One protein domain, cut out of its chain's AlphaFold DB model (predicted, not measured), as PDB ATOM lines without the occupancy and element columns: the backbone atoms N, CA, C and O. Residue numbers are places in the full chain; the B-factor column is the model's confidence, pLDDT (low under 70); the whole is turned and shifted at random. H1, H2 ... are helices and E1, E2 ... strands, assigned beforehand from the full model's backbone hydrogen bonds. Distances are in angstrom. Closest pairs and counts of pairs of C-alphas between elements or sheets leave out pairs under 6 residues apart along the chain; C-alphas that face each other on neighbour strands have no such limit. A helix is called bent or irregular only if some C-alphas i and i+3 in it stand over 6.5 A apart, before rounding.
ATOM      1  N   ALA A 180      41.276  -8.957   5.137       94.25
ATOM      2  CA  ALA A 180      41.605  -7.980   4.100       94.25
ATOM      3  C   ALA A 180      42.844  -7.143   4.457       94.25
ATOM      4  O   ALA A 180      43.051  -6.780   5.614       94.25
ATOM      5  N   LEU A 181      43.639  -6.803   3.440       95.12
ATOM      6  CA  LEU A 181      44.739  -5.844   3.535       95.12
ATOM      7  C   LEU A 181      44.408  -4.612   2.699       95.12
ATOM      8  O   LEU A 181      44.049  -4.745   1.530       95.12
ATOM      9  N   PHE A 182      44.588  -3.430   3.280       96.06
ATOM     10  CA  PHE A 182      44.446  -2.155   2.580       96.06
ATOM     11  C   PHE A 182      45.721  -1.323   2.748       96.06
ATOM     12  O   PHE A 182      46.328  -1.362   3.817       96.06
ATOM     13  N   PRO A 183      46.183  -0.582   1.728       95.44
ATOM     14  CA  PRO A 183      47.317   0.328   1.866       95.44
ATOM     15  C   PRO A 183      46.829   1.667   2.438       95.44
ATOM     16  O   PRO A 183      46.795   2.680   1.743       95.44
ATOM     17  N   ILE A 184      46.383   1.668   3.700       95.81
ATOM     18  CA  ILE A 184      45.800   2.859   4.338       95.81
ATOM     19  C   ILE A 184      46.875   3.921   4.514       95.81
ATOM     20  O   ILE A 184      46.614   5.088   4.235       95.81
ATOM     21  N   HIS A 185      48.082   3.531   4.916       95.44
ATOM     22  CA  HIS A 185      49.242   4.416   4.920       95.44
ATOM     23  C   HIS A 185      50.184   4.112   3.748       95.44
ATOM     24  O   HIS A 185      50.183   3.026   3.168       95.44
ATOM     25  N   ARG A 186      50.994   5.101   3.368       94.19
ATOM     26  CA  ARG A 186      52.183   4.915   2.528       94.19
ATOM     27  C   ARG A 186      53.254   4.166   3.315       94.19
ATOM     28  O   ARG A 186      53.217   4.140   4.546       94.19
ATOM     29  N   LYS A 187      54.267   3.670   2.614       92.75
ATOM     30  CA  LYS A 187      55.481   3.156   3.248       92.75
ATOM     31  C   LYS A 187      56.149   4.256   4.073       92.75
ATOM     32  O   LYS A 187      56.285   5.389   3.603       92.75
ATOM     33  N   ARG A 196      52.288   8.535   5.510       94.06
ATOM     34  CA  ARG A 196      51.039   9.331   5.443       94.06
ATOM     35  C   ARG A 196      49.841   8.505   4.966       94.06
ATOM     36  O   ARG A 196      50.021   7.582   4.177       94.06
ATOM     37  N   ILE A 197      48.629   8.890   5.369       95.38
ATOM     38  CA  ILE A 197      47.375   8.248   4.935       95.38
ATOM     39  C   ILE A 197      47.128   8.455   3.431       95.38
ATOM     40  O   ILE A 197      47.293   9.556   2.903       95.38
ATOM     41  N   GLN A 198      46.685   7.393   2.762       94.12
ATOM     42  CA  GLN A 198      46.274   7.340   1.364       94.12
ATOM     43  C   GLN A 198      44.750   7.333   1.265       94.12
ATOM     44  O   GLN A 198      44.092   6.337   1.564       94.12
ATOM     45  N   MET A 199      44.169   8.443   0.815       93.25
ATOM     46  CA  MET A 199      42.712   8.545   0.709       93.25
ATOM     47  C   MET A 199      42.149   7.694  -0.434       93.25
ATOM     48  O   MET A 199      41.209   6.937  -0.216       93.25
ATOM     49  N   GLU A 200      42.714   7.810  -1.635       91.06
ATOM     50  CA  GLU A 200      42.185   7.166  -2.849       91.06
ATOM     51  C   GLU A 200      42.525   5.677  -2.929       91.06
ATOM     52  O   GLU A 200      41.645   4.870  -3.201       91.06
ATOM     53  N   ASP A 201      43.770   5.305  -2.625       91.25
ATOM     54  CA  ASP A 201      44.232   3.914  -2.734       91.25
ATOM     55  C   ASP A 201      44.021   3.101  -1.443       91.25
ATOM     56  O   ASP A 201      44.025   1.872  -1.473       91.25
ATOM     57  N   GLY A 202      43.819   3.772  -0.303       93.44
ATOM     58  CA  GLY A 202      43.720   3.142   1.015       93.44
ATOM     59  C   GLY A 202      42.318   3.213   1.615       93.44
ATOM     60  O   GLY A 202      41.606   2.211   1.698       93.44
ATOM     61  N   VAL A 203      41.917   4.414   2.040       94.62
ATOM     62  CA  VAL A 203      40.668   4.634   2.793       94.62
ATOM     63  C   VAL A 203      39.425   4.382   1.937       94.62
ATOM     64  O   VAL A 203      38.495   3.722   2.395       94.62
ATOM     65  N   GLN A 204      39.395   4.854   0.686       95.62
ATOM     66  CA  GLN A 204      38.242   4.655  -0.200       95.62
ATOM     67  C   GLN A 204      37.963   3.166  -0.494       95.62
ATOM     68  O   GLN A 204      36.806   2.763  -0.371       95.62
ATOM     69  N   PRO A 205      38.958   2.314  -0.823       96.00
ATOM     70  CA  PRO A 205      38.744   0.876  -0.974       96.00
ATOM     71  C   PRO A 205      38.290   0.181   0.310       96.00
ATOM     72  O   PRO A 205      37.410  -0.681   0.246       96.00
ATOM     73  N   LEU A 206      38.841   0.568   1.466       96.38
ATOM     74  CA  LEU A 206      38.394   0.055   2.764       96.38
ATOM     75  C   LEU A 206      36.907   0.360   2.981       96.38
ATOM     76  O   LEU A 206      36.125  -0.526   3.329       96.38
ATOM     77  N   GLU A 207      36.493   1.598   2.725       96.75
ATOM     78  CA  GLU A 207      35.102   1.993   2.903       96.75
ATOM     79  C   GLU A 207      34.174   1.368   1.854       96.75
ATOM     80  O   GLU A 207      33.069   0.933   2.183       96.75
ATOM     81  N   ALA A 208      34.639   1.214   0.612       96.62
ATOM     82  CA  ALA A 208      33.918   0.490  -0.429       96.62
ATOM     83  C   ALA A 208      33.695  -0.987  -0.051       96.62
ATOM     84  O   ALA A 208      32.642  -1.556  -0.359       96.62
ATOM     85  N   MET A 209      34.651  -1.611   0.642       96.69
ATOM     86  CA  MET A 209      34.504  -2.969   1.161       96.69
ATOM     87  C   MET A 209      33.461  -3.032   2.282       96.69
ATOM     88  O   MET A 209      32.567  -3.873   2.222       96.69
ATOM     89  N   ILE A 210      33.498  -2.106   3.246       96.62
ATOM     90  CA  ILE A 210      32.480  -2.009   4.310       96.62
ATOM     91  C   ILE A 210      31.087  -1.793   3.705       96.62
ATOM     92  O   ILE A 210      30.126  -2.467   4.078       96.62
ATOM     93  N   PHE A 211      30.971  -0.900   2.721       96.31
ATOM     94  CA  PHE A 211      29.735  -0.696   1.972       96.31
ATOM     95  C   PHE A 211      29.272  -1.989   1.291       96.31
ATOM     96  O   PHE A 211      28.104  -2.353   1.385       96.31
ATOM     97  N   THR A 212      30.185  -2.724   0.656       96.38
ATOM     98  CA  THR A 212      29.870  -3.999  -0.002       96.38
ATOM     99  C   THR A 212      29.369  -5.050   0.992       96.38
ATOM    100  O   THR A 212      28.388  -5.731   0.700       96.38
ATOM    101  N   LEU A 213      29.983  -5.156   2.175       96.81
ATOM    102  CA  LEU A 213      29.529  -6.057   3.240       96.81
ATOM    103  C   LEU A 213      28.116  -5.700   3.709       96.81
ATOM    104  O   LEU A 213      27.266  -6.581   3.796       96.81
ATOM    105  N   ASN A 214      27.831  -4.410   3.911       96.06
ATOM    106  CA  ASN A 214      26.484  -3.943   4.247       96.06
ATOM    107  C   ASN A 214      25.463  -4.330   3.165       96.06
ATOM    108  O   ASN A 214      24.385  -4.822   3.486       96.06
ATOM    109  N   GLN A 215      25.799  -4.146   1.885       96.19
ATOM    110  CA  GLN A 215      24.899  -4.496   0.782       96.19
ATOM    111  C   GLN A 215      24.613  -6.001   0.721       96.19
ATOM    112  O   GLN A 215      23.479  -6.384   0.454       96.19
ATOM    113  N   ILE A 216      25.613  -6.847   0.989       95.88
ATOM    114  CA  ILE A 216      25.432  -8.304   1.021       95.88
ATOM    115  C   ILE A 216      24.591  -8.725   2.229       95.88
ATOM    116  O   ILE A 216      23.649  -9.492   2.069       95.88
ATOM    117  N   ASN A 217      24.894  -8.196   3.416       96.38
ATOM    118  CA  ASN A 217      24.199  -8.550   4.656       96.38
ATOM    119  C   ASN A 217      22.736  -8.081   4.684       96.38
ATOM    120  O   ASN A 217      21.924  -8.658   5.405       96.38
ATOM    121  N   ASN A 218      22.395  -7.046   3.911       95.44
ATOM    122  CA  ASN A 218      21.030  -6.533   3.789       95.44
ATOM    123  C   ASN A 218      20.213  -7.223   2.682       95.44
ATOM    124  O   ASN A 218      18.997  -7.041   2.643       95.44
ATOM    125  N   ASP A 219      20.843  -7.986   1.782       95.19
ATOM    126  CA  ASP A 219      20.139  -8.713   0.725       95.19
ATOM    127  C   ASP A 219      19.847 -10.162   1.165       95.19
ATOM    128  O   ASP A 219      20.752 -11.008   1.175       95.19
ATOM    129  N   PRO A 220      18.579 -10.504   1.472       92.00
ATOM    130  CA  PRO A 220      18.215 -11.839   1.940       92.00
ATOM    131  C   PRO A 220      18.417 -12.933   0.880       92.00
ATOM    132  O   PRO A 220      18.323 -14.114   1.204       92.00
ATOM    133  N   LYS A 221      18.683 -12.575  -0.384       95.25
ATOM    134  CA  LYS A 221      18.894 -13.532  -1.477       95.25
ATOM    135  C   LYS A 221      20.332 -14.040  -1.572       95.25
ATOM    136  O   LYS A 221      20.550 -15.052  -2.232       95.25
ATOM    137  N   ILE A 222      21.308 -13.342  -0.984       92.88
ATOM    138  CA  ILE A 222      22.735 -13.660  -1.171       92.88
ATOM    139  C   ILE A 222      23.218 -14.640  -0.098       92.88
ATOM    140  O   ILE A 222      23.797 -15.670  -0.436       92.88
ATOM    141  N   LEU A 223      22.974 -14.333   1.180       93.31
ATOM    142  CA  LEU A 223      23.355 -15.167   2.327       93.31
ATOM    143  C   LEU A 223      22.250 -15.139   3.399       93.31
ATOM    144  O   LEU A 223      22.342 -14.392   4.375       93.31
ATOM    145  N   PRO A 224      21.172 -15.925   3.233       92.00
ATOM    146  CA  PRO A 224      20.076 -15.935   4.192       92.00
ATOM    147  C   PRO A 224      20.546 -16.473   5.549       92.00
ATOM    148  O   PRO A 224      21.045 -17.592   5.650       92.00
ATOM    149  N   GLY A 225      20.367 -15.671   6.600       91.50
ATOM    150  CA  GLY A 225      20.670 -16.066   7.979       91.50
ATOM    151  C   GLY A 225      22.157 -16.089   8.350       91.50
ATOM    152  O   GLY A 225      22.480 -16.583   9.425       91.50
ATOM    153  N   ILE A 226      23.050 -15.565   7.500       95.38
ATOM    154  CA  ILE A 226      24.493 -15.480   7.769       95.38
ATOM    155  C   ILE A 226      24.969 -14.053   7.498       95.38
ATOM    156  O   ILE A 226      24.786 -13.535   6.398       95.38
ATOM    157  N   LYS A 227      25.629 -13.427   8.476       96.00
ATOM    158  CA  LYS A 227      26.278 -12.121   8.323       96.00
ATOM    159  C   LYS A 227      27.754 -12.284   7.976       96.00
ATOM    160  O   LYS A 227      28.499 -12.972   8.671       96.00
ATOM    161  N   LEU A 228      28.203 -11.599   6.935       96.81
ATOM    162  CA  LEU A 228      29.619 -11.454   6.624       96.81
ATOM    163  C   LEU A 228      30.249 -10.352   7.474       96.81
ATOM    164  O   LEU A 228      29.748  -9.229   7.525       96.81
ATOM    165  N   GLY A 229      31.369 -10.696   8.093       96.12
ATOM    166  CA  GLY A 229      32.273  -9.816   8.808       96.12
ATOM    167  C   GLY A 229      33.584  -9.598   8.046       96.12
ATOM    168  O   GLY A 229      33.839 -10.217   7.012       96.12
ATOM    169  N   MET A 230      34.459  -8.750   8.577       95.56
ATOM    170  CA  MET A 230      35.804  -8.522   8.059       95.56
ATOM    171  C   MET A 230      36.792  -8.146   9.166       95.56
ATOM    172  O   MET A 230      36.466  -7.383  10.071       95.56
ATOM    173  N   LEU A 231      38.022  -8.640   9.037       93.88
ATOM    174  CA  LEU A 231      39.202  -8.128   9.728       93.88
ATOM    175  C   LEU A 231      40.093  -7.445   8.691       93.88
ATOM    176  O   LEU A 231      40.644  -8.111   7.814       93.88
ATOM    177  N   ALA A 232      40.194  -6.122   8.766       94.50
ATOM    178  CA  ALA A 232      40.999  -5.325   7.851       94.50
ATOM    179  C   ALA A 232      42.266  -4.815   8.542       94.50
ATOM    180  O   ALA A 232      42.192  -4.169   9.588       94.50
ATOM    181  N   PHE A 233      43.415  -5.077   7.925       93.94
ATOM    182  CA  PHE A 233      44.722  -4.632   8.394       93.94
ATOM    183  C   PHE A 233      45.318  -3.624   7.421       93.94
ATOM    184  O   PHE A 233      45.062  -3.662   6.212       93.94
ATOM    185  N   ASP A 234      46.148  -2.742   7.960       94.12
ATOM    186  CA  ASP A 234      46.949  -1.851   7.144       94.12
ATOM    187  C   ASP A 234      48.209  -2.566   6.650       94.12
ATOM    188  O   ASP A 234      48.922  -3.207   7.416       94.12
ATOM    189  N   SER A 235      48.481  -2.457   5.357       93.94
ATOM    190  CA  SER A 235      49.710  -2.965   4.739       93.94
ATOM    191  C   SER A 235      50.815  -1.912   4.659       93.94
ATOM    192  O   SER A 235      51.949  -2.254   4.325       93.94
ATOM    193  N   CYS A 236      50.496  -0.642   4.932       94.00
ATOM    194  CA  CYS A 236      51.408   0.497   4.842       94.00
ATOM    195  C   CYS A 236      52.182   0.558   3.515       94.00
ATOM    196  O   CYS A 236      53.343   0.957   3.489       94.00
ATOM    197  N   ASP A 237      51.564   0.105   2.415       92.88
ATOM    198  CA  ASP A 237      52.172   0.033   1.076       92.88
ATOM    199  C   ASP A 237      53.535  -0.701   1.066       92.88
ATOM    200  O   ASP A 237      54.443  -0.405   0.287       92.88
ATOM    201  N   SER A 238      53.709  -1.648   1.995       92.12
ATOM    202  CA  SER A 238      54.954  -2.372   2.230       92.12
ATOM    203  C   SER A 238      54.695  -3.874   2.248       92.12
ATOM    204  O   SER A 238      53.925  -4.390   3.055       92.12
ATOM    205  N   GLN A 239      55.373  -4.603   1.364       90.25
ATOM    206  CA  GLN A 239      55.194  -6.052   1.227       90.25
ATOM    207  C   GLN A 239      55.633  -6.815   2.484       90.25
ATOM    208  O   GLN A 239      54.960  -7.763   2.881       90.25
ATOM    209  N   SER A 240      56.731  -6.399   3.128       89.94
ATOM    210  CA  SER A 240      57.223  -7.034   4.357       89.94
ATOM    211  C   SER A 240      56.263  -6.820   5.526       89.94
ATOM    212  O   SER A 240      55.916  -7.781   6.208       89.94
ATOM    213  N   TYR A 241      55.772  -5.590   5.698       89.31
ATOM    214  CA  TYR A 241      54.801  -5.259   6.742       89.31
ATOM    215  C   TYR A 241      53.463  -5.974   6.504       89.31
ATOM    216  O   TYR A 241      52.926  -6.620   7.397       89.31
ATOM    217  N   GLY A 242      52.952  -5.949   5.270       89.81
ATOM    218  CA  GLY A 242      51.726  -6.662   4.904       89.81
ATOM    219  C   GLY A 242      51.824  -8.182   5.094       89.81
ATOM    220  O   GLY A 242      50.851  -8.813   5.515       89.81
ATOM    221  N   LEU A 243      52.992  -8.782   4.834       91.31
ATOM    222  CA  LEU A 243      53.235 -10.201   5.110       91.31
ATOM    223  C   LEU A 243      53.183 -10.493   6.612       91.31
ATOM    224  O   LEU A 243      52.546 -11.465   7.017       91.31
ATOM    225  N   GLU A 244      53.802  -9.651   7.438       88.38
ATOM    226  CA  GLU A 244      53.740  -9.778   8.894       88.38
ATOM    227  C   GLU A 244      52.289  -9.729   9.399       88.38
ATOM    228  O   GLU A 244      51.864 -10.611  10.149       88.38
ATOM    229  N   GLN A 245      51.487  -8.777   8.904       88.44
ATOM    230  CA  GLN A 245      50.061  -8.697   9.239       88.44
ATOM    231  C   GLN A 245      49.272  -9.925   8.759       88.44
ATOM    232  O   GLN A 245      48.417 -10.441   9.480       88.44
ATOM    233  N   SER A 246      49.596 -10.457   7.577       89.19
ATOM    234  CA  SER A 246      48.959 -11.673   7.049       89.19
ATOM    235  C   SER A 246      49.247 -12.899   7.914       89.19
ATOM    236  O   SER A 246      48.351 -13.696   8.190       89.19
ATOM    237  N   LEU A 247      50.494 -13.049   8.373       87.31
ATOM    238  CA  LEU A 247      50.872 -14.126   9.287       87.31
ATOM    239  C   LEU A 247      50.120 -14.009  10.614       87.31
ATOM    240  O   LEU A 247      49.715 -15.028  11.170       87.31
ATOM    241  N   ASN A 248      49.896 -12.789  11.102       78.38
ATOM    242  CA  ASN A 248      49.129 -12.559  12.323       78.38
ATOM    243  C   ASN A 248      47.662 -12.988  12.171       78.38
ATOM    244  O   ASN A 248      47.147 -13.672  13.050       78.38
ATOM    245  N   PHE A 249      47.024 -12.700  11.034       81.25
ATOM    246  CA  PHE A 249      45.661 -13.169  10.753       81.25
ATOM    247  C   PHE A 249      45.549 -14.702  10.772       81.25
ATOM    248  O   PHE A 249      44.616 -15.262  11.347       81.25
ATOM    249  N   VAL A 250      46.514 -15.399  10.163       84.12
ATOM    250  CA  VAL A 250      46.502 -16.869  10.105       84.12
ATOM    251  C   VAL A 250      46.767 -17.494  11.475       84.12
ATOM    252  O   VAL A 250      46.151 -18.509  11.796       84.12
ATOM    253  N   LYS A 251      47.650 -16.903  12.290       80.62
ATOM    254  CA  LYS A 251      47.909 -17.374  13.661       80.62
ATOM    255  C   LYS A 251      46.632 -17.342  14.500       80.62
ATOM    256  O   LYS A 251      46.267 -18.368  15.066       80.62
ATOM    257  N   ASP A 252      45.907 -16.227  14.474       70.25
ATOM    258  CA  ASP A 252      44.662 -16.077  15.235       70.25
ATOM    259  C   ASP A 252      43.584 -17.060  14.747       70.25
ATOM    260  O   ASP A 252      42.882 -17.695  15.538       70.25
ATOM    261  N   ALA A 253      43.492 -17.272  13.430       68.88
ATOM    262  CA  ALA A 253      42.589 -18.267  12.857       68.88
ATOM    263  C   ALA A 253      42.960 -19.710  13.262       68.88
ATOM    264  O   ALA A 253      42.078 -20.531  13.540       68.88
ATOM    265  N   ALA A 254      44.254 -20.035  13.313       63.41
ATOM    266  CA  ALA A 254      44.744 -21.350  13.713       63.41
ATOM    267  C   ALA A 254      44.514 -21.619  15.208       63.41
ATOM    268  O   ALA A 254      44.100 -22.722  15.565       63.41
ATOM    269  N   GLU A 255      44.703 -20.618  16.069       62.91
ATOM    270  CA  GLU A 255      44.455 -20.719  17.513       62.91
ATOM    271  C   GLU A 255      42.969 -20.967  17.819       62.91
ATOM    272  O   GLU A 255      42.632 -21.911  18.540       62.91
ATOM    273  N   HIS A 256      42.056 -20.231  17.176       55.34
ATOM    274  CA  HIS A 256      40.615 -20.473  17.317       55.34
ATOM    275  C   HIS A 256      40.166 -21.835  16.761       55.34
ATOM    276  O   HIS A 256      39.224 -22.455  17.270       55.34
ATOM    277  N   THR A 257      40.849 -22.341  15.732       54.31
ATOM    278  CA  THR A 257      40.591 -23.686  15.198       54.31
ATOM    279  C   THR A 257      41.126 -24.769  16.143       54.31
ATOM    280  O   THR A 257      40.466 -25.793  16.339       54.31
ATOM    281  N   GLY A 258      42.259 -24.518  16.808       46.84
ATOM    282  CA  GLY A 258      42.818 -25.365  17.863       46.84
ATOM    283  C   GLY A 258      41.883 -25.503  19.067       46.84
ATOM    284  O   GLY A 258      41.670 -26.610  19.557       46.84
ATOM    285  N   GLU A 259      41.218 -24.425  19.488       44.06
ATOM    286  CA  GLU A 259      40.227 -24.484  20.572       44.06
ATOM    287  C   GLU A 259      38.951 -25.247  20.192       44.06
ATOM    288  O   GLU A 259      38.390 -25.969  21.025       44.06
ATOM    289  N   ARG A 260      38.489 -25.155  18.935       41.25
ATOM    290  CA  ARG A 260      37.384 -26.000  18.441       41.25
ATOM    291  C   ARG A 260      37.788 -27.472  18.344       41.25
ATOM    292  O   ARG A 260      36.977 -28.325  18.701       41.25
ATOM    293  N   ALA A 261      39.026 -27.779  17.955       45.47
ATOM    294  CA  ALA A 261      39.549 -29.145  17.964       45.47
ATOM    295  C   ALA A 261      39.658 -29.715  19.395       45.47
ATOM    296  O   ALA A 261      39.269 -30.859  19.642       45.47
ATOM    297  N   VAL A 262      40.067 -28.900  20.374       47.84
ATOM    298  CA  VAL A 262      40.091 -29.287  21.797       47.84
ATOM    299  C   VAL A 262      38.672 -29.446  22.364       47.84
ATOM    300  O   VAL A 262      38.416 -30.395  23.107       47.84
ATOM    301  N   ARG A 263      37.697 -28.611  21.979       35.09
ATOM    302  CA  ARG A 263      36.287 -28.797  22.383       35.09
ATOM    303  C   ARG A 263      35.632 -30.025  21.746       35.09
ATOM    304  O   ARG A 263      34.872 -30.702  22.435       35.09
ATOM    305  N   ALA A 264      35.954 -30.357  20.496       42.75
ATOM    306  CA  ALA A 264      35.466 -31.574  19.840       42.75
ATOM    307  C   ALA A 264      35.983 -32.855  20.522       42.75
ATOM    308  O   ALA A 264      35.263 -33.846  20.594       42.75
ATOM    309  N   SER A 265      37.177 -32.815  21.122       42.84
ATOM    310  CA  SER A 265      37.697 -33.918  21.946       42.84
ATOM    311  C   SER A 265      37.019 -34.053  23.323       42.84
ATOM    312  O   SER A 265      37.134 -35.091  23.972       42.84
TER     313      SER A 265
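AT A GLANCE: This is residues 180 to 187 and 196 to 265 of the 299 residues of the protein "Hypothetical protein" of Timema genevievae (UniProt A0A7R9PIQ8). A small two-stranded sheet, E1 beside E3, sits between two long helices, H1 and H2, in a flat, loose layout. Residues 250 to 265, mostly the far part of H2, stick out free. The printed part has 78 residues, with named elements in the order E1, E2, H1, E3, H2, a mixed class of helices and strands. The radius of gyration of the C-alphas is 16.0 A; the spans are 47 by 34 by 12 A.

IN THESE COORDINATES: E3, residues 228 to 234, is 19.8 A long. E1, residues 180 to 182, begins at C-alpha 180 (41.605, -7.980, 4.100). E2, residues 185 to 187, pairs with no named strand. H1, residues 199 to 218, measures 26.6 A and is irregular, only just: C-alphas 201 and 204 are 6.55 A apart. H2, residues 239 to 264, measures 37.2 A and ends at C-alpha 264 (35.466, -31.574, 19.840).

HOW THE PARTS SIT: E1 and E3 are parallel, at 39 degrees; N 180 and O 231, 2.9 A, are within hydrogen-bond range. The closest C-alphas of H1 and E3 are Leu 213 and Leu 228, 6.4 A; of E3 and H2, Phe 233 and Gln 245, 6.8 A. H1 and H2 are apart. Every O i to N i+4 pair is within range in H2, 14 of 16 in H1.

THE WHOLE: Residues 188 to 195 are cut out; C-alphas 187 and 196 are 7.9 A apart. Of the links printed whole, none is long. The pLDDT is under 70 at residues 253 to 265.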